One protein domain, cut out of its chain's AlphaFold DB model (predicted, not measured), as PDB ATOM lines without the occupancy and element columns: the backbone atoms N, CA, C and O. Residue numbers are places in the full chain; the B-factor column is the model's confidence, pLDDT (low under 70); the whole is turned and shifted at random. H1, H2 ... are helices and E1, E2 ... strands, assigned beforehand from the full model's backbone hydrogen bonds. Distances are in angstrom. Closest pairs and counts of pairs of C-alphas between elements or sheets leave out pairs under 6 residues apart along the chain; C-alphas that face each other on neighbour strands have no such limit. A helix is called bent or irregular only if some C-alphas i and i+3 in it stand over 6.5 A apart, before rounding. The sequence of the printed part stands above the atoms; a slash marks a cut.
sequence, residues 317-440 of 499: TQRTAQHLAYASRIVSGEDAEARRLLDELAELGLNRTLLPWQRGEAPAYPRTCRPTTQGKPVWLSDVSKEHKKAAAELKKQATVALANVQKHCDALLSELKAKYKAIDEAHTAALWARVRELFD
ATOM      1  N   THR A 317     175.874 192.002 173.907       98.06
ATOM      2  CA  THR A 317     175.791 192.366 172.492       98.06
ATOM      3  C   THR A 317     177.080 193.057 172.044       98.06
ATOM      4  O   THR A 317     177.649 192.694 171.013       98.06
ATOM      5  N   GLN A 318     177.623 193.971 172.856       98.00
ATOM      6  CA  GLN A 318     178.914 194.615 172.584       98.00
ATOM      7  C   GLN A 318     180.078 193.612 172.573       98.00
ATOM      8  O   GLN A 318     180.904 193.645 171.655       98.00
ATOM      9  N   ARG A 319     180.140 192.686 173.545       97.81
ATOM     10  CA  ARG A 319     181.160 191.615 173.576       97.81
ATOM     11  C   ARG A 319     181.073 190.749 172.323       97.81
ATOM     12  O   ARG A 319     182.081 190.494 171.670       97.81
ATOM     13  N   THR A 320     179.867 190.343 171.949       98.00
ATOM     14  CA  THR A 320     179.627 189.509 170.768       98.00
ATOM     15  C   THR A 320     180.014 190.233 169.481       98.00
ATOM     16  O   THR A 320     180.663 189.637 168.624       98.00
ATOM     17  N   ALA A 321     179.730 191.532 169.366       98.06
ATOM     18  CA  ALA A 321     180.176 192.338 168.232       98.06
ATOM     19  C   ALA A 321     181.713 192.383 168.121       98.06
ATOM     20  O   ALA A 321     182.252 192.185 167.032       98.06
ATOM     21  N   GLN A 322     182.431 192.567 169.239       97.94
ATOM     22  CA  GLN A 322     183.900 192.502 169.243       97.94
ATOM     23  C   GLN A 322     184.409 191.098 168.891       97.94
ATOM     24  O   GLN A 322     185.330 190.966 168.088       97.94
ATOM     25  N   HIS A 323     183.790 190.044 169.428       97.81
ATOM     26  CA  HIS A 323     184.136 188.666 169.088       97.81
ATOM     27  C   HIS A 323     184.042 188.425 167.578       97.81
ATOM     28  O   HIS A 323     185.011 187.979 166.968       97.81
ATOM     29  N   LEU A 324     182.909 188.775 166.961       97.31
ATOM     30  CA  LEU A 324     182.680 188.592 165.526       97.31
ATOM     31  C   LEU A 324     183.668 189.400 164.672       97.31
ATOM     32  O   LEU A 324     184.176 188.883 163.679       97.31
ATOM     33  N   ALA A 325     183.996 190.628 165.085       97.12
ATOM     34  CA  ALA A 325     184.951 191.479 164.379       97.12
ATOM     35  C   ALA A 325     186.392 190.936 164.401       97.12
ATOM     36  O   ALA A 325     187.166 191.217 163.486       97.12
ATOM     37  N   TYR A 326     186.772 190.170 165.430       97.62
ATOM     38  CA  TYR A 326     188.139 189.672 165.612       97.62
ATOM     39  C   TYR A 326     188.311 188.176 165.312       97.62
ATOM     40  O   TYR A 326     189.423 187.756 164.991       97.62
ATOM     41  N   ALA A 327     187.258 187.358 165.394       96.75
ATOM     42  CA  ALA A 327     187.368 185.899 165.351       96.75
ATOM     43  C   ALA A 327     188.076 185.382 164.089       96.75
ATOM     44  O   ALA A 327     189.048 184.631 164.193       96.75
ATOM     45  N   SER A 328     187.653 185.821 162.899       95.44
ATOM     46  CA  SER A 328     188.259 185.402 161.624       95.44
ATOM     47  C   SER A 328     189.712 185.873 161.478       95.44
ATOM     48  O   SER A 328     190.561 185.133 160.971       95.44
ATOM     49  N   ARG A 329     190.008 187.077 161.977       96.50
ATOM     50  CA  ARG A 329     191.333 187.709 161.956       96.50
ATOM     51  C   ARG A 329     192.310 186.954 162.858       96.50
ATOM     52  O   ARG A 329     193.402 186.618 162.426       96.50
ATOM     53  N   ILE A 330     191.891 186.576 164.068       96.94
ATOM     54  CA  ILE A 330     192.690 185.766 165.009       96.94
ATOM     55  C   ILE A 330     192.905 184.337 164.478       96.94
ATOM     56  O   ILE A 330     193.973 183.745 164.653       96.94
ATOM     57  N   VAL A 331     191.887 183.758 163.834       96.06
ATOM     58  CA  VAL A 331     191.948 182.398 163.273       96.06
ATOM     59  C   VAL A 331     192.884 182.304 162.064       96.06
ATOM     60  O   VAL A 331     193.467 181.247 161.846       96.06
ATOM     61  N   SER A 332     193.068 183.369 161.294       94.75
ATOM     62  CA  SER A 332     193.950 183.360 160.116       94.75
ATOM     63  C   SER A 332     195.268 184.102 160.328       94.75
ATOM     64  O   SER A 332     196.201 183.906 159.561       94.75
ATOM     65  N   GLY A 333     195.359 184.961 161.344       93.62
ATOM     66  CA  GLY A 333     196.438 185.943 161.444       93.62
ATOM     67  C   GLY A 333     196.394 186.981 160.323       93.62
ATOM     68  O   GLY A 333     197.434 187.539 160.003       93.62
ATOM     69  N   GLU A 334     195.224 187.197 159.702       93.81
ATOM     70  CA  GLU A 334     195.037 188.066 158.526       93.81
ATOM     71  C   GLU A 334     195.955 187.718 157.338       93.81
ATOM     72  O   GLU A 334     196.160 188.530 156.437       93.81
ATOM     73  N   ASP A 335     196.481 186.492 157.315       95.62
ATOM     74  CA  ASP A 335     197.354 185.993 156.263       95.62
ATOM     75  C   ASP A 335     196.548 185.263 155.187       95.62
ATOM     76  O   ASP A 335     195.717 184.398 155.481       95.62
ATOM     77  N   ALA A 336     196.795 185.618 153.928       94.44
ATOM     78  CA  ALA A 336     196.046 185.086 152.796       94.44
ATOM     79  C   ALA A 336     196.287 183.581 152.590       94.44
ATOM     80  O   ALA A 336     195.349 182.851 152.267       94.44
ATOM     81  N   GLU A 337     197.515 183.106 152.809       93.69
ATOM     82  CA  GLU A 337     197.870 181.699 152.610       93.69
ATOM     83  C   GLU A 337     197.327 180.828 153.747       93.69
ATOM     84  O   GLU A 337     196.702 179.796 153.501       93.69
ATOM     85  N   ALA A 338     197.470 181.276 154.996       93.50
ATOM     86  CA  ALA A 338     196.838 180.630 156.138       93.50
ATOM     87  C   ALA A 338     195.313 180.588 155.971       93.50
ATOM     88  O   ALA A 338     194.702 179.563 156.264       93.50
ATOM     89  N   ARG A 339     194.689 181.663 155.466       94.69
ATOM     90  CA  ARG A 339     193.245 181.692 155.201       94.69
ATOM     91  C   ARG A 339     192.836 180.656 154.155       94.69
ATOM     92  O   ARG A 339     191.937 179.871 154.436       94.69
ATOM     93  N   ARG A 340     193.529 180.608 153.013       96.19
ATOM     94  CA  ARG A 340     193.283 179.626 151.946       96.19
ATOM     95  C   ARG A 340     193.348 178.191 152.473       96.19
ATOM     96  O   ARG A 340     192.411 177.423 152.284       96.19
ATOM     97  N   LEU A 341     194.421 177.851 153.192       94.50
ATOM     98  CA  LEU A 341     194.615 176.513 153.761       94.50
ATOM     99  C   LEU A 341     193.543 176.156 154.803       94.50
ATOM    100  O   LEU A 341     193.159 174.995 154.922       94.50
ATOM    101  N   LEU A 342     193.065 177.134 155.576       94.81
ATOM    102  CA  LEU A 342     191.987 176.931 156.544       94.81
ATOM    103  C   LEU A 342     190.623 176.730 155.877       94.81
ATOM    104  O   LEU A 342     189.852 175.908 156.366       94.81
ATOM    105  N   ASP A 343     190.338 177.435 154.782       94.38
ATOM    106  CA  ASP A 343     189.101 177.255 154.015       94.38
ATOM    107  C   ASP A 343     189.075 175.860 153.349       94.38
ATOM    108  O   ASP A 343     188.086 175.139 153.474       94.38
ATOM    109  N   GLU A 344     190.197 175.399 152.778       94.25
ATOM    110  CA  GLU A 344     190.331 174.024 152.255       94.25
ATOM    111  C   GLU A 344     190.191 172.954 153.361       94.25
ATOM    112  O   GLU A 344     189.600 171.893 153.158       94.25
ATOM    113  N   LEU A 345     190.704 173.220 154.569       92.81
ATOM    114  CA  LEU A 345     190.520 172.327 155.720       92.81
ATOM    115  C   LEU A 345     189.064 172.263 156.191       92.81
ATOM    116  O   LEU A 345     188.602 171.187 156.590       92.81
ATOM    117  N   ALA A 346     188.347 173.385 156.129       92.19
ATOM    118  CA  ALA A 346     186.939 173.462 156.490       92.19
ATOM    119  C   ALA A 346     186.073 172.584 155.572       92.19
ATOM    120  O   ALA A 346     185.208 171.860 156.071       92.19
ATOM    121  N   GLU A 347     186.355 172.557 154.265       92.00
ATOM    122  CA  GLU A 347     185.684 171.673 153.293       92.00
ATOM    123  C   GLU A 347     185.884 170.181 153.607       92.00
ATOM    124  O   GLU A 347     185.004 169.356 153.356       92.00
ATOM    125  N   LEU A 348     187.019 169.824 154.217       90.62
ATOM    126  CA  LEU A 348     187.312 168.459 154.664       90.62
ATOM    127  C   LEU A 348     186.730 168.130 156.052       90.62
ATOM    128  O   LEU A 348     186.927 167.015 156.542       90.62
ATOM    129  N   GLY A 349     186.021 169.068 156.688       88.62
ATOM    130  CA  GLY A 349     185.409 168.899 158.009       88.62
ATOM    131  C   GLY A 349     186.350 169.172 159.188       88.62
ATOM    132  O   GLY A 349     186.078 168.720 160.301       88.62
ATOM    133  N   LEU A 350     187.470 169.877 158.976       92.12
ATOM    134  CA  LEU A 350     188.409 170.260 160.033       92.12
ATOM    135  C   LEU A 350     188.487 171.785 160.167       92.12
ATOM    136  O   LEU A 350     189.185 172.457 159.418       92.12
ATOM    137  N   ASN A 351     187.830 172.334 161.183       92.88
ATOM    138  CA  ASN A 351     187.733 173.775 161.388       92.88
ATOM    139  C   ASN A 351     188.680 174.257 162.488       92.88
ATOM    140  O   ASN A 351     188.741 173.671 163.570       92.88
ATOM    141  N   ARG A 352     189.389 175.364 162.248       94.50
ATOM    142  CA  ARG A 352     190.049 176.130 163.315       94.50
ATOM    143  C   ARG A 352     189.120 177.260 163.733       94.50
ATOM    144  O   ARG A 352     188.873 178.165 162.945       94.50
ATOM    145  N   THR A 353     188.657 177.248 164.976       94.19
ATOM    146  CA  THR A 353     187.635 178.191 165.445       94.19
ATOM    147  C   THR A 353     188.066 178.861 166.739       94.19
ATOM    148  O   THR A 353     188.567 178.212 167.659       94.19
ATOM    149  N   LEU A 354     187.851 180.173 166.828       96.50
ATOM    150  CA  LEU A 354     187.847 180.875 168.104       96.50
ATOM    151  C   LEU A 354     186.475 180.662 168.746       96.50
ATOM    152  O   LEU A 354     185.479 181.160 168.232       96.50
ATOM    153  N   LEU A 355     186.413 179.896 169.836       96.44
ATOM    154  CA  LEU A 355     185.148 179.658 170.536       96.44
ATOM    155  C   LEU A 355     184.573 180.973 171.091       96.44
ATOM    156  O   LEU A 355     185.366 181.860 171.440       96.44
ATOM    157  N   PRO A 356     183.236 181.091 171.216       95.62
ATOM    158  CA  PRO A 356     182.600 182.238 171.852       95.62
ATOM    159  C   PRO A 356     183.206 182.541 173.223       95.62
ATOM    160  O   PRO A 356     183.644 181.639 173.947       95.62
ATOM    161  N   TRP A 357     183.233 183.823 173.570       97.00
ATOM    162  CA  TRP A 357     183.628 184.266 174.900       97.00
ATOM    163  C   TRP A 357     182.672 183.698 175.961       97.00
ATOM    164  O   TRP A 357     181.526 183.349 175.673       97.00
ATOM    165  N   GLN A 358     183.146 183.597 177.202       96.12
ATOM    166  CA  GLN A 358     182.357 183.102 178.332       96.12
ATOM    167  C   GLN A 358     182.410 184.086 179.498       96.12
ATOM    168  O   GLN A 358     183.400 184.798 179.678       96.12
ATOM    169  N   ARG A 359     181.367 184.095 180.329       93.94
ATOM    170  CA  ARG A 359     181.375 184.812 181.609       93.94
ATOM    171  C   ARG A 359     182.136 183.983 182.640       93.94
ATOM    172  O   ARG A 359     181.774 182.838 182.888       93.94
ATOM    173  N   GLY A 360     183.181 184.558 183.221       91.00
ATOM    174  CA  GLY A 360     183.900 183.979 184.349       91.00
ATOM    175  C   GLY A 360     183.144 184.134 185.668       91.00
ATOM    176  O   GLY A 360     182.006 184.604 185.720       91.00
ATOM    177  N   GLU A 361     183.809 183.757 186.753       88.06
ATOM    178  CA  GLU A 361     183.321 183.979 188.112       88.06
ATOM    179  C   GLU A 361     183.673 185.403 188.559       88.06
ATOM    180  O   GLU A 361     184.814 185.849 188.408       88.06
ATOM    181  N   ALA A 362     182.686 186.144 189.061       83.12
ATOM    182  CA  ALA A 362     182.940 187.458 189.638       83.12
ATOM    183  C   ALA A 362     183.616 187.285 191.012       83.12
ATOM    184  O   ALA A 362     183.207 186.410 191.777       83.12
ATOM    185  N   PRO A 363     184.623 188.103 191.362       75.81
ATOM    186  CA  PRO A 363     185.170 188.089 192.713       75.81
ATOM    187  C   PRO A 363     184.079 188.453 193.728       75.81
ATOM    188  O   PRO A 363     183.233 189.305 193.455       75.81
ATOM    189  N   ALA A 364     184.149 187.871 194.931       69.25
ATOM    190  CA  ALA A 364     183.263 188.249 196.037       69.25
ATOM    191  C   ALA A 364     183.341 189.760 196.320       69.25
ATOM    192  O   ALA A 364     182.326 190.416 196.566       69.25
ATOM    193  N   TYR A 365     184.554 190.322 196.227       71.06
ATOM    194  CA  TYR A 365     184.781 191.753 196.321       71.06
ATOM    195  C   TYR A 365     186.094 192.218 195.635       71.06
ATOM    196  O   TYR A 365     187.093 191.500 195.722       71.06
ATOM    197  N   PRO A 366     186.159 193.416 195.001       77.12
ATOM    198  CA  PRO A 366     185.053 194.336 194.717       77.12
ATOM    199  C   PRO A 366     183.991 193.722 193.818       77.12
ATOM    200  O   PRO A 366     184.326 192.992 192.890       77.12
ATOM    201  N   ARG A 367     182.710 194.031 194.081       84.88
ATOM    202  CA  ARG A 367     181.630 193.601 193.186       84.88
ATOM    203  C   ARG A 367     181.834 194.226 191.812       84.88
ATOM    204  O   ARG A 367     182.005 195.442 191.679       84.88
ATOM    205  N   THR A 368     181.860 193.368 190.808       88.50
ATOM    206  CA  THR A 368     182.108 193.693 189.404       88.50
ATOM    207  C   THR A 368     181.179 192.852 188.542       88.50
ATOM    208  O   THR A 368     180.581 191.888 189.031       88.50
ATOM    209  N   CYS A 369     181.049 193.192 187.260       92.50
ATOM    210  CA  CYS A 369     180.421 192.262 186.333       92.50
ATOM    211  C   CYS A 369     181.230 190.959 186.258       92.50
ATOM    212  O   CYS A 369     182.430 190.927 186.543       92.50
ATOM    213  N   ARG A 370     180.592 189.874 185.811       92.81
ATOM    214  CA  ARG A 370     181.319 188.634 185.524       92.81
ATOM    215  C   ARG A 370     182.372 188.907 184.442       92.81
ATOM    216  O   ARG A 370     181.989 189.369 183.365       92.81
ATOM    217  N   PRO A 371     183.666 188.655 184.706       93.25
ATOM    218  CA  PRO A 371     184.724 189.012 183.774       93.25
ATOM    219  C   PRO A 371     184.619 188.179 182.500       93.25
ATOM    220  O   PRO A 371     184.320 186.985 182.538       93.25
ATOM    221  N   THR A 372     184.898 188.796 181.361       96.31
ATOM    222  CA  THR A 372     184.869 188.124 180.066       96.31
ATOM    223  C   THR A 372     186.121 187.272 179.893       96.31
ATOM    224  O   THR A 372     187.251 187.763 179.953       96.31
ATOM    225  N   THR A 373     185.940 185.982 179.624       95.44
ATOM    226  CA  THR A 373     187.033 185.047 179.357       95.44
ATOM    227  C   THR A 373     187.046 184.634 177.888       95.44
ATOM    228  O   THR A 373     186.008 184.425 177.260       95.44
ATOM    229  N   GLN A 374     188.249 184.543 177.316       95.88
ATOM    230  CA  GLN A 374     188.463 184.166 175.920       95.88
ATOM    231  C   GLN A 374     189.683 183.250 175.809       95.88
ATOM    232  O   GLN A 374     190.822 183.654 176.091       95.88
ATOM    233  N   GLY A 375     189.425 182.014 175.381       94.12
ATOM    234  CA  GLY A 375     190.446 181.020 175.066       94.12
ATOM    235  C   GLY A 375     191.153 181.290 173.737       94.12
ATOM    236  O   GLY A 375     190.786 182.197 172.987       94.12
ATOM    237  N   LYS A 376     192.178 180.484 173.442       94.56
ATOM    238  CA  LYS A 376     192.840 180.465 172.128       94.56
ATOM    239  C   LYS A 376     191.982 179.709 171.098       94.56
ATOM    240  O   LYS A 376     191.141 178.908 171.504       94.56
ATOM    241  N   PRO A 377     192.203 179.910 169.784       95.69
ATOM    242  CA  PRO A 377     191.558 179.099 168.757       95.69
ATOM    243  C   PRO A 377     191.846 177.606 168.930       95.69
ATOM    244  O   PRO A 377     192.980 177.217 169.223       95.69
ATOM    245  N   VAL A 378     190.831 176.779 168.699       95.25
ATOM    246  CA  VAL A 378     190.891 175.317 168.807       95.25
ATOM    247  C   VAL A 378     190.571 174.663 167.469       95.25
ATOM    248  O   VAL A 378     189.966 175.279 166.595       95.25
ATOM    249  N   TRP A 379     190.981 173.407 167.311       93.44
ATOM    250  CA  TRP A 379     190.615 172.589 166.159       93.44
ATOM    251  C   TRP A 379     189.378 171.754 166.489       93.44
ATOM    252  O   TRP A 379     189.394 171.002 167.460       93.44
ATOM    253  N   LEU A 380     188.344 171.863 165.662       91.19
ATOM    254  CA  LEU A 380     187.116 171.076 165.719       91.19
ATOM    255  C   LEU A 380     187.085 170.144 164.509       91.19
ATOM    256  O   LEU A 380     187.351 170.580 163.391       91.19
ATOM    257  N   SER A 381     186.826 168.859 164.739       87.75
ATOM    258  CA  SER A 381     186.985 167.815 163.729       87.75
ATOM    259  C   SER A 381     185.721 166.984 163.589       87.75
ATOM    260  O   SER A 381     185.451 166.161 164.457       87.75
ATOM    261  N   ASP A 382     185.094 167.086 162.424       83.19
ATOM    262  CA  ASP A 382     184.026 166.203 161.941       83.19
ATOM    263  C   ASP A 382     184.466 165.445 160.668       83.19
ATOM    264  O   ASP A 382     183.657 164.985 159.867       83.19
ATOM    265  N   VAL A 383     185.786 165.320 160.471       82.44
ATOM    266  CA  VAL A 383     186.407 164.706 159.289       82.44
ATOM    267  C   VAL A 383     185.960 163.250 159.117       82.44
ATOM    268  O   VAL A 383     186.143 162.412 160.009       82.44
ATOM    269  N   SER A 384     185.450 162.921 157.929       76.31
ATOM    270  CA  SER A 384     185.087 161.551 157.561       76.31
ATOM    271  C   SER A 384     186.318 160.629 157.524       76.31
ATOM    272  O   SER A 384     187.454 161.057 157.291       76.31
ATOM    273  N   LYS A 385     186.120 159.318 157.726       75.50
ATOM    274  CA  LYS A 385     187.229 158.340 157.711       75.50
ATOM    275  C   LYS A 385     188.024 158.356 156.396       75.50
ATOM    276  O   LYS A 385     189.223 158.090 156.424       75.50
ATOM    277  N   GLU A 386     187.377 158.697 155.284       76.25
ATOM    278  CA  GLU A 386     187.949 158.721 153.933       76.25
ATOM    279  C   GLU A 386     188.890 159.915 153.712       76.25
ATOM    280  O   GLU A 386     189.940 159.771 153.087       76.25
ATOM    281  N   HIS A 387     188.589 161.078 154.298       81.69
ATOM    282  CA  HIS A 387     189.371 162.309 154.105       81.69
ATOM    283  C   HIS A 387     190.454 162.531 155.170       81.69
ATOM    284  O   HIS A 387     191.249 163.467 155.083       81.69
ATOM    285  N   LYS A 388     190.553 161.632 156.156       84.00
ATOM    286  CA  LYS A 388     191.438 161.775 157.323       84.00
ATOM    287  C   LYS A 388     192.917 161.969 156.969       84.00
ATOM    288  O   LYS A 388     193.604 162.747 157.628       84.00
ATOM    289  N   LYS A 389     193.419 161.275 155.940       85.94
ATOM    290  CA  LYS A 389     194.827 161.381 155.510       85.94
ATOM    291  C   LYS A 389     195.110 162.710 154.801       85.94
ATOM    292  O   LYS A 389     196.130 163.330 155.078       85.94
ATOM    293  N   ALA A 390     194.195 163.152 153.937       85.62
ATOM    294  CA  ALA A 390     194.299 164.429 153.233       85.62
ATOM    295  C   ALA A 390     194.217 165.613 154.213       85.62
ATOM    296  O   ALA A 390     195.087 166.479 154.206       85.62
ATOM    297  N   ALA A 391     193.251 165.583 155.138       88.12
ATOM    298  CA  ALA A 391     193.096 166.602 156.175       88.12
ATOM    299  C   ALA A 391     194.324 166.694 157.099       88.12
ATOM    300  O   ALA A 391     194.700 167.785 157.520       88.12
ATOM    301  N   ALA A 392     194.984 165.571 157.409       88.94
ATOM    302  CA  ALA A 392     196.188 165.568 158.241       88.94
ATOM    303  C   ALA A 392     197.383 166.262 157.561       88.94
ATOM    304  O   ALA A 392     198.087 167.034 158.216       88.94
ATOM    305  N   GLU A 393     197.599 166.017 156.267       91.00
ATOM    306  CA  GLU A 393     198.685 166.660 155.518       91.00
ATOM    307  C   GLU A 393     198.418 168.156 155.329       91.00
ATOM    308  O   GLU A 393     199.286 168.987 155.597       91.00
ATOM    309  N   LEU A 394     197.183 168.521 154.981       90.56
ATOM    310  CA  LEU A 394     196.790 169.919 154.835       90.56
ATOM    311  C   LEU A 394     196.862 170.675 156.176       90.56
ATOM    312  O   LEU A 394     197.342 171.806 156.232       90.56
ATOM    313  N   LYS A 395     196.512 170.025 157.298       93.00
ATOM    314  CA  LYS A 395     196.667 170.595 158.648       93.00
ATOM    315  C   LYS A 395     198.128 170.881 158.972       93.00
ATOM    316  O   LYS A 395     198.420 171.877 159.633       93.00
ATOM    317  N   LYS A 396     199.053 170.028 158.525       93.88
ATOM    318  CA  LYS A 396     200.492 170.245 158.708       93.88
ATOM    319  C   LYS A 396     200.949 171.499 157.961       93.88
ATOM    320  O   LYS A 396     201.634 172.324 158.560       93.88
ATOM    321  N   GLN A 397     200.507 171.681 156.717       93.50
ATOM    322  CA  GLN A 397     200.785 172.888 155.927       93.50
ATOM    323  C   GLN A 397     200.192 174.141 156.586       93.50
ATOM    324  O   GLN A 397     200.916 175.104 156.833       93.50
ATOM    325  N   ALA A 398     198.917 174.091 156.991       92.56
ATOM    326  CA  ALA A 398     198.258 175.184 157.703       92.56
ATOM    327  C   ALA A 398     198.965 175.527 159.024       92.56
ATOM    328  O   ALA A 398     199.103 176.693 159.373       92.56
ATOM    329  N   THR A 399     199.464 174.526 159.755       93.94
ATOM    330  CA  THR A 399     200.208 174.741 161.006       93.94
ATOM    331  C   THR A 399     201.521 175.486 160.761       93.94
ATOM    332  O   THR A 399     201.873 176.359 161.550       93.94
ATOM    333  N   VAL A 400     202.230 175.186 159.668       94.94
ATOM    334  CA  VAL A 400     203.454 175.907 159.283       94.94
ATOM    335  C   VAL A 400     203.134 177.351 158.889       94.94
ATOM    336  O   VAL A 400     203.794 178.265 159.379       94.94
ATOM    337  N   ALA A 401     202.097 177.571 158.076       92.75
ATOM    338  CA  ALA A 401     201.658 178.917 157.703       92.75
ATOM    339  C   ALA A 401     201.264 179.745 158.942       92.75
ATOM    340  O   ALA A 401     201.747 180.860 159.133       92.75
ATOM    341  N   LEU A 402     200.478 179.159 159.851       94.00
ATOM    342  CA  LEU A 402     200.073 179.793 161.108       94.00
ATOM    343  C   LEU A 402     201.251 180.086 162.042       94.00
ATOM    344  O   LEU A 402     201.219 181.089 162.748       94.00
ATOM    345  N   ALA A 403     202.300 179.256 162.047       95.12
ATOM    346  CA  ALA A 403     203.493 179.509 162.852       95.12
ATOM    347  C   ALA A 403     204.201 180.813 162.443       95.12
ATOM    348  O   ALA A 403     204.685 181.542 163.312       95.12
ATOM    349  N   ASN A 404     204.193 181.150 161.148       94.50
ATOM    350  CA  ASN A 404     204.784 182.392 160.636       94.50
ATOM    351  C   ASN A 404     204.011 183.641 161.091       94.50
ATOM    352  O   ASN A 404     204.616 184.692 161.299       94.50
ATOM    353  N   VAL A 405     202.698 183.519 161.310       95.06
ATOM    354  CA  VAL A 405     201.817 184.624 161.736       95.06
ATOM    355  C   VAL A 405     201.332 184.513 163.182       95.06
ATOM    356  O   VAL A 405     200.468 185.273 163.624       95.06
ATOM    357  N   GLN A 406     201.924 183.613 163.968       94.25
ATOM    358  CA  GLN A 406     201.500 183.338 165.342       94.25
ATOM    359  C   GLN A 406     201.586 184.584 166.235       94.25
ATOM    360  O   GLN A 406     200.668 184.849 167.009       94.25
ATOM    361  N   LYS A 407     202.646 185.392 166.085       95.75
ATOM    362  CA  LYS A 407     202.798 186.654 166.831       95.75
ATOM    363  C   LYS A 407     201.662 187.636 166.541       95.75
ATOM    364  O   LYS A 407     201.180 188.283 167.466       95.75
ATOM    365  N   HIS A 408     201.222 187.723 165.286       96.44
ATOM    366  CA  HIS A 408     200.106 188.587 164.894       96.44
ATOM    367  C   HIS A 408     198.773 188.058 165.434       96.44
ATOM    368  O   HIS A 408     197.992 188.816 166.002       96.44
ATOM    369  N   CYS A 409     198.551 186.739 165.379       95.62
ATOM    370  CA  CYS A 409     197.383 186.100 166.000       95.62
ATOM    371  C   CYS A 409     197.291 186.400 167.508       95.62
ATOM    372  O   CYS A 409     196.215 186.719 168.017       95.62
ATOM    373  N   ASP A 410     198.413 186.292 168.228       96.38
ATOM    374  CA  ASP A 410     198.474 186.560 169.668       96.38
ATOM    375  C   ASP A 410     198.294 188.058 169.986       96.38
ATOM    376  O   ASP A 410     197.672 188.396 171.000       96.38
ATOM    377  N   ALA A 411     198.777 188.953 169.117       97.69
ATOM    378  CA  ALA A 411     198.543 190.393 169.226       97.69
ATOM    379  C   ALA A 411     197.051 190.733 169.072       97.69
ATOM    380  O   ALA A 411     196.475 191.350 169.966       97.69
ATOM    381  N   LEU A 412     196.391 190.225 168.025       97.81
ATOM    382  CA  LEU A 412     194.949 190.398 167.808       97.81
ATOM    383  C   LEU A 412     194.110 189.831 168.964       97.81
ATOM    384  O   LEU A 412     193.130 190.443 169.387       97.81
ATOM    385  N   LEU A 413     194.494 188.673 169.514       97.50
ATOM    386  CA  LEU A 413     193.823 188.102 170.684       97.50
ATOM    387  C   LEU A 413     194.004 188.983 171.930       97.50
ATOM    388  O   LEU A 413     193.081 189.108 172.735       97.50
ATOM    389  N   SER A 414     195.179 189.588 172.097       97.69
ATOM    390  CA  SER A 414     195.459 190.514 173.200       97.69
ATOM    391  C   SER A 414     194.667 191.817 173.059       97.69
ATOM    392  O   SER A 414     194.116 192.298 174.048       97.69
ATOM    393  N   GLU A 415     194.528 192.341 171.840       97.94
ATOM    394  CA  GLU A 415     193.658 193.483 171.537       97.94
ATOM    395  C   GLU A 415     192.189 193.183 171.849       97.94
ATOM    396  O   GLU A 415     191.545 193.965 172.547       97.94
ATOM    397  N   LEU A 416     191.668 192.033 171.406       98.06
ATOM    398  CA  LEU A 416     190.301 191.605 171.723       98.06
ATOM    399  C   LEU A 416     190.084 191.516 173.242       98.06
ATOM    400  O   LEU A 416     189.087 192.014 173.760       98.06
ATOM    401  N   LYS A 417     191.039 190.936 173.980       97.56
ATOM    402  CA  LYS A 417     190.985 190.881 175.450       97.56
ATOM    403  C   LYS A 417     191.008 192.270 176.088       97.56
ATOM    404  O   LYS A 417     190.305 192.487 177.072       97.56
ATOM    405  N   ALA A 418     191.762 193.218 175.532       97.50
ATOM    406  CA  ALA A 418     191.748 194.605 175.992       97.50
ATOM    407  C   ALA A 418     190.391 195.285 175.728       97.50
ATOM    408  O   ALA A 418     189.894 196.001 176.597       97.50
ATOM    409  N   LYS A 419     189.750 195.013 174.580       97.88
ATOM    410  CA  LYS A 419     188.383 195.479 174.288       97.88
ATOM    411  C   LYS A 419     187.371 194.911 175.278       97.88
ATOM    412  O   LYS A 419     186.584 195.675 175.825       97.88
ATOM    413  N   TYR A 420     187.426 193.611 175.563       97.75
ATOM    414  CA  TYR A 420     186.570 193.002 176.584       97.75
ATOM    415  C   TYR A 420     186.773 193.620 177.962       97.75
ATOM    416  O   TYR A 420     185.795 193.943 178.624       97.75
ATOM    417  N   LYS A 421     188.025 193.859 178.370       96.81
ATOM    418  CA  LYS A 421     188.321 194.513 179.646       96.81
ATOM    419  C   LYS A 421     187.678 195.903 179.742       96.81
ATOM    420  O   LYS A 421     187.077 196.214 180.761       96.81
ATOM    421  N   ALA A 422     187.753 196.707 178.681       97.56
ATOM    422  CA  ALA A 422     187.104 198.019 178.648       97.56
ATOM    423  C   ALA A 422     185.567 197.917 178.736       97.56
ATOM    424  O   ALA A 422     184.936 198.704 179.438       97.56
ATOM    425  N   ILE A 423     184.967 196.925 178.065       97.94
ATOM    426  CA  ILE A 423     183.527 196.639 178.161       97.94
ATOM    427  C   ILE A 423     183.157 196.214 179.589       97.94
ATOM    428  O   ILE A 423     182.157 196.684 180.117       97.94
ATOM    429  N   ASP A 424     183.956 195.368 180.237       96.75
ATOM    430  CA  ASP A 424     183.714 194.907 181.610       96.75
ATOM    431  C   ASP A 424     183.847 196.039 182.642       96.75
ATOM    432  O   ASP A 424     183.060 196.122 183.588       96.75
ATOM    433  N   GLU A 425     184.803 196.950 182.450       95.06
ATOM    434  CA  GLU A 425     184.950 198.160 183.267       95.06
ATOM    435  C   GLU A 425     183.727 199.082 183.123       95.06
ATOM    436  O   GLU A 425     183.169 199.523 184.132       95.06
ATOM    437  N   ALA A 426     183.263 199.314 181.890       97.44
ATOM    438  CA  ALA A 426     182.060 200.100 181.617       97.44
ATOM    439  C   ALA A 426     180.791 199.429 182.167       97.44
ATOM    440  O   ALA A 426     179.964 200.090 182.792       97.44
ATOM    441  N   HIS A 427     180.667 198.109 182.004       97.44
ATOM    442  CA  HIS A 427     179.550 197.324 182.521       97.44
ATOM    443  C   HIS A 427     179.492 197.385 184.045       97.44
ATOM    444  O   HIS A 427     178.453 197.681 184.625       97.44
ATOM    445  N   THR A 428     180.634 197.187 184.704       95.12
ATOM    446  CA  THR A 428     180.751 197.333 186.156       95.12
ATOM    447  C   THR A 428     180.332 198.731 186.607       95.12
ATOM    448  O   THR A 428     179.588 198.857 187.576       95.12
ATOM    449  N   ALA A 429     180.792 199.787 185.930       94.62
ATOM    450  CA  ALA A 429     180.415 201.154 186.277       94.62
ATOM    451  C   ALA A 429     178.901 201.395 186.130       94.62
ATOM    452  O   ALA A 429     178.303 201.995 187.023       94.62
ATOM    453  N   ALA A 430     178.287 200.883 185.058       97.06
ATOM    454  CA  ALA A 430     176.849 200.983 184.818       97.06
ATOM    455  C   ALA A 430     176.027 200.227 185.875       97.06
ATOM    456  O   ALA A 430     175.071 200.783 186.408       97.06
ATOM    457  N   LEU A 431     176.441 199.009 186.245       96.19
ATOM    458  CA  LEU A 431     175.802 198.237 187.318       96.19
ATOM    459  C   LEU A 431     175.820 199.006 188.641       96.19
ATOM    460  O   LEU A 431     174.785 199.156 189.279       96.19
ATOM    461  N   TRP A 432     176.975 199.550 189.034       94.31
ATOM    462  CA  TRP A 432     177.088 200.345 190.259       94.31
ATOM    463  C   TRP A 432     176.225 201.608 190.230       94.31
ATOM    464  O   TRP A 432     175.608 201.938 191.241       94.31
ATOM    465  N   ALA A 433     176.182 202.316 189.099       95.12
ATOM    466  CA  ALA A 433     175.320 203.485 188.946       95.12
ATOM    467  C   ALA A 433     173.848 203.095 189.126       95.12
ATOM    468  O   ALA A 433     173.148 203.702 189.931       95.12
ATOM    469  N   ARG A 434     173.418 202.013 188.469       96.81
ATOM    470  CA  ARG A 434     172.038 201.545 188.536       96.81
ATOM    471  C   ARG A 434     171.640 201.046 189.923       96.81
ATOM    472  O   ARG A 434     170.565 201.373 190.407       96.81
ATOM    473  N   VAL A 435     172.515 200.305 190.598       95.69
ATOM    474  CA  VAL A 435     172.267 199.848 191.975       95.69
ATOM    475  C   VAL A 435     172.121 201.029 192.932       95.69
ATOM    476  O   VAL A 435     171.261 200.986 193.802       95.69
ATOM    477  N   ARG A 436     172.906 202.099 192.760       93.62
ATOM    478  CA  ARG A 436     172.773 203.312 193.582       93.62
ATOM    479  C   ARG A 436     171.458 204.045 193.349       93.62
ATOM    480  O   ARG A 436     170.934 204.603 194.296       93.62
ATOM    481  N   GLU A 437     170.913 204.016 192.134       94.88
ATOM    482  CA  GLU A 437     169.570 204.550 191.866       94.88
ATOM    483  C   GLU A 437     168.476 203.702 192.528       94.88
ATOM    484  O   GLU A 437     167.525 204.238 193.089       94.88
ATOM    485  N   LEU A 438     168.599 202.372 192.459       96.00
ATOM    486  CA  LEU A 438     167.624 201.435 193.029       96.00
ATOM    487  C   LEU A 438     167.685 201.373 194.563       96.00
ATOM    488  O   LEU A 438     166.680 201.087 195.211       96.00
ATOM    489  N   PHE A 439     168.860 201.623 195.137       94.62
ATOM    490  CA  PHE A 439     169.136 201.597 196.571       94.62
ATOM    491  C   PHE A 439     169.665 202.961 197.039       94.62
ATOM    492  O   PHE A 439     170.734 203.064 197.645       94.62
ATOM    493  N   ASP A 440     168.925 204.020 196.727       91.06
ATOM    494  CA  ASP A 440     169.279 205.374 197.144       91.06
ATOM    495  C   ASP A 440     168.808 205.672 198.574       91.06
ATOM    496  O   ASP A 440     167.784 205.167 199.049       91.06
TER     497      ASP A 440
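Overview. This is residues 317 to 440 of the 499 residues of a protein of Aeromonas salmonicida (UniProt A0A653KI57). Two pairs of helices, each pair side by side and running opposite ways, make a corner like an L: H1 beside residues 408 to 423 of the long H4 forms the long limb, and H2 beside H3 forms the short one. The small hairpin of E1 and E2 sits in the angle, and its long loop, residues 354 to 377, reaches back toward the far end of H4, where residues 433 to 440 stick out. The printed part has 124 residues with four named helices and two named strands, in the order H1 H2 E1 E2 H3 H4; the strands form one antiparallel sheet and the class is mostly helix. The whole is loose, with a radius of gyration of the C-alphas of 18.9 A, and is a rod spanning 65 by 28 by 22 A.

Arrangement. H1, residues 317 to 332, has a kink of 33 degrees near residue 326 and is irregular, with C-alphas 325 and 328 7.4 A apart. H2, residues 336 to 347, only just touches H1, with 3 pairs of C-alphas within 8 A, and only at the corner by their tight link; the closest C-alphas are those of Ser 332 and Arg 339, 5.2 A, and the two lines are about perpendicular at 79 degrees. E1, residues 350 to 353, and E2, residues 378 to 381, form an antiparallel hairpin, with N 351 and O 380 2.9 A apart and N 380 and O 351 2.8 A apart, both within hydrogen-bond range. H3, residues 388 to 404, touches H2 at a shallow tilt of 23 degrees, opposite ways; the closest C-alphas are those of Ala 338 and Ala 401, 5.3 A. H4, residues 406 to 438, touches H1 with residues 408 to 423 alone, at a shallow tilt of 6 degrees, opposite ways; the closest C-alphas are those of Ile 330 and Cys 409, 4.8 A. H3 and H4 meet only through their link, and H2 and H4 are apart. Every O i to N i+4 pair is within hydrogen-bond range in H2, H3 and H4, and 10 of 12 are in H1.

Along the chain. H1 begins with C-alpha 317 at (175.791, 192.366, 172.492) and is 23.7 A long from first to last C-alpha. H2 measures 17.0 A, E1 9.6 A, E2 9.9 A and H3 24.8 A. H4 runs 47.3 A from C-alpha 406 at (201.500, 183.338, 165.342) to C-alpha 438 at (167.624, 201.435, 193.029).

Size, cuts and confidence. The two C-alphas farthest apart are those of Glu 386 and Asp 440, 66.3 A. The printed part has no cut. The link from E1 to E2 is long, with 24 residues, and in it residues 358 to 359 pair antiparallel with residues 372 to 373. The mean pLDDT of the printed part is 93.0, and residue 364 is under 70.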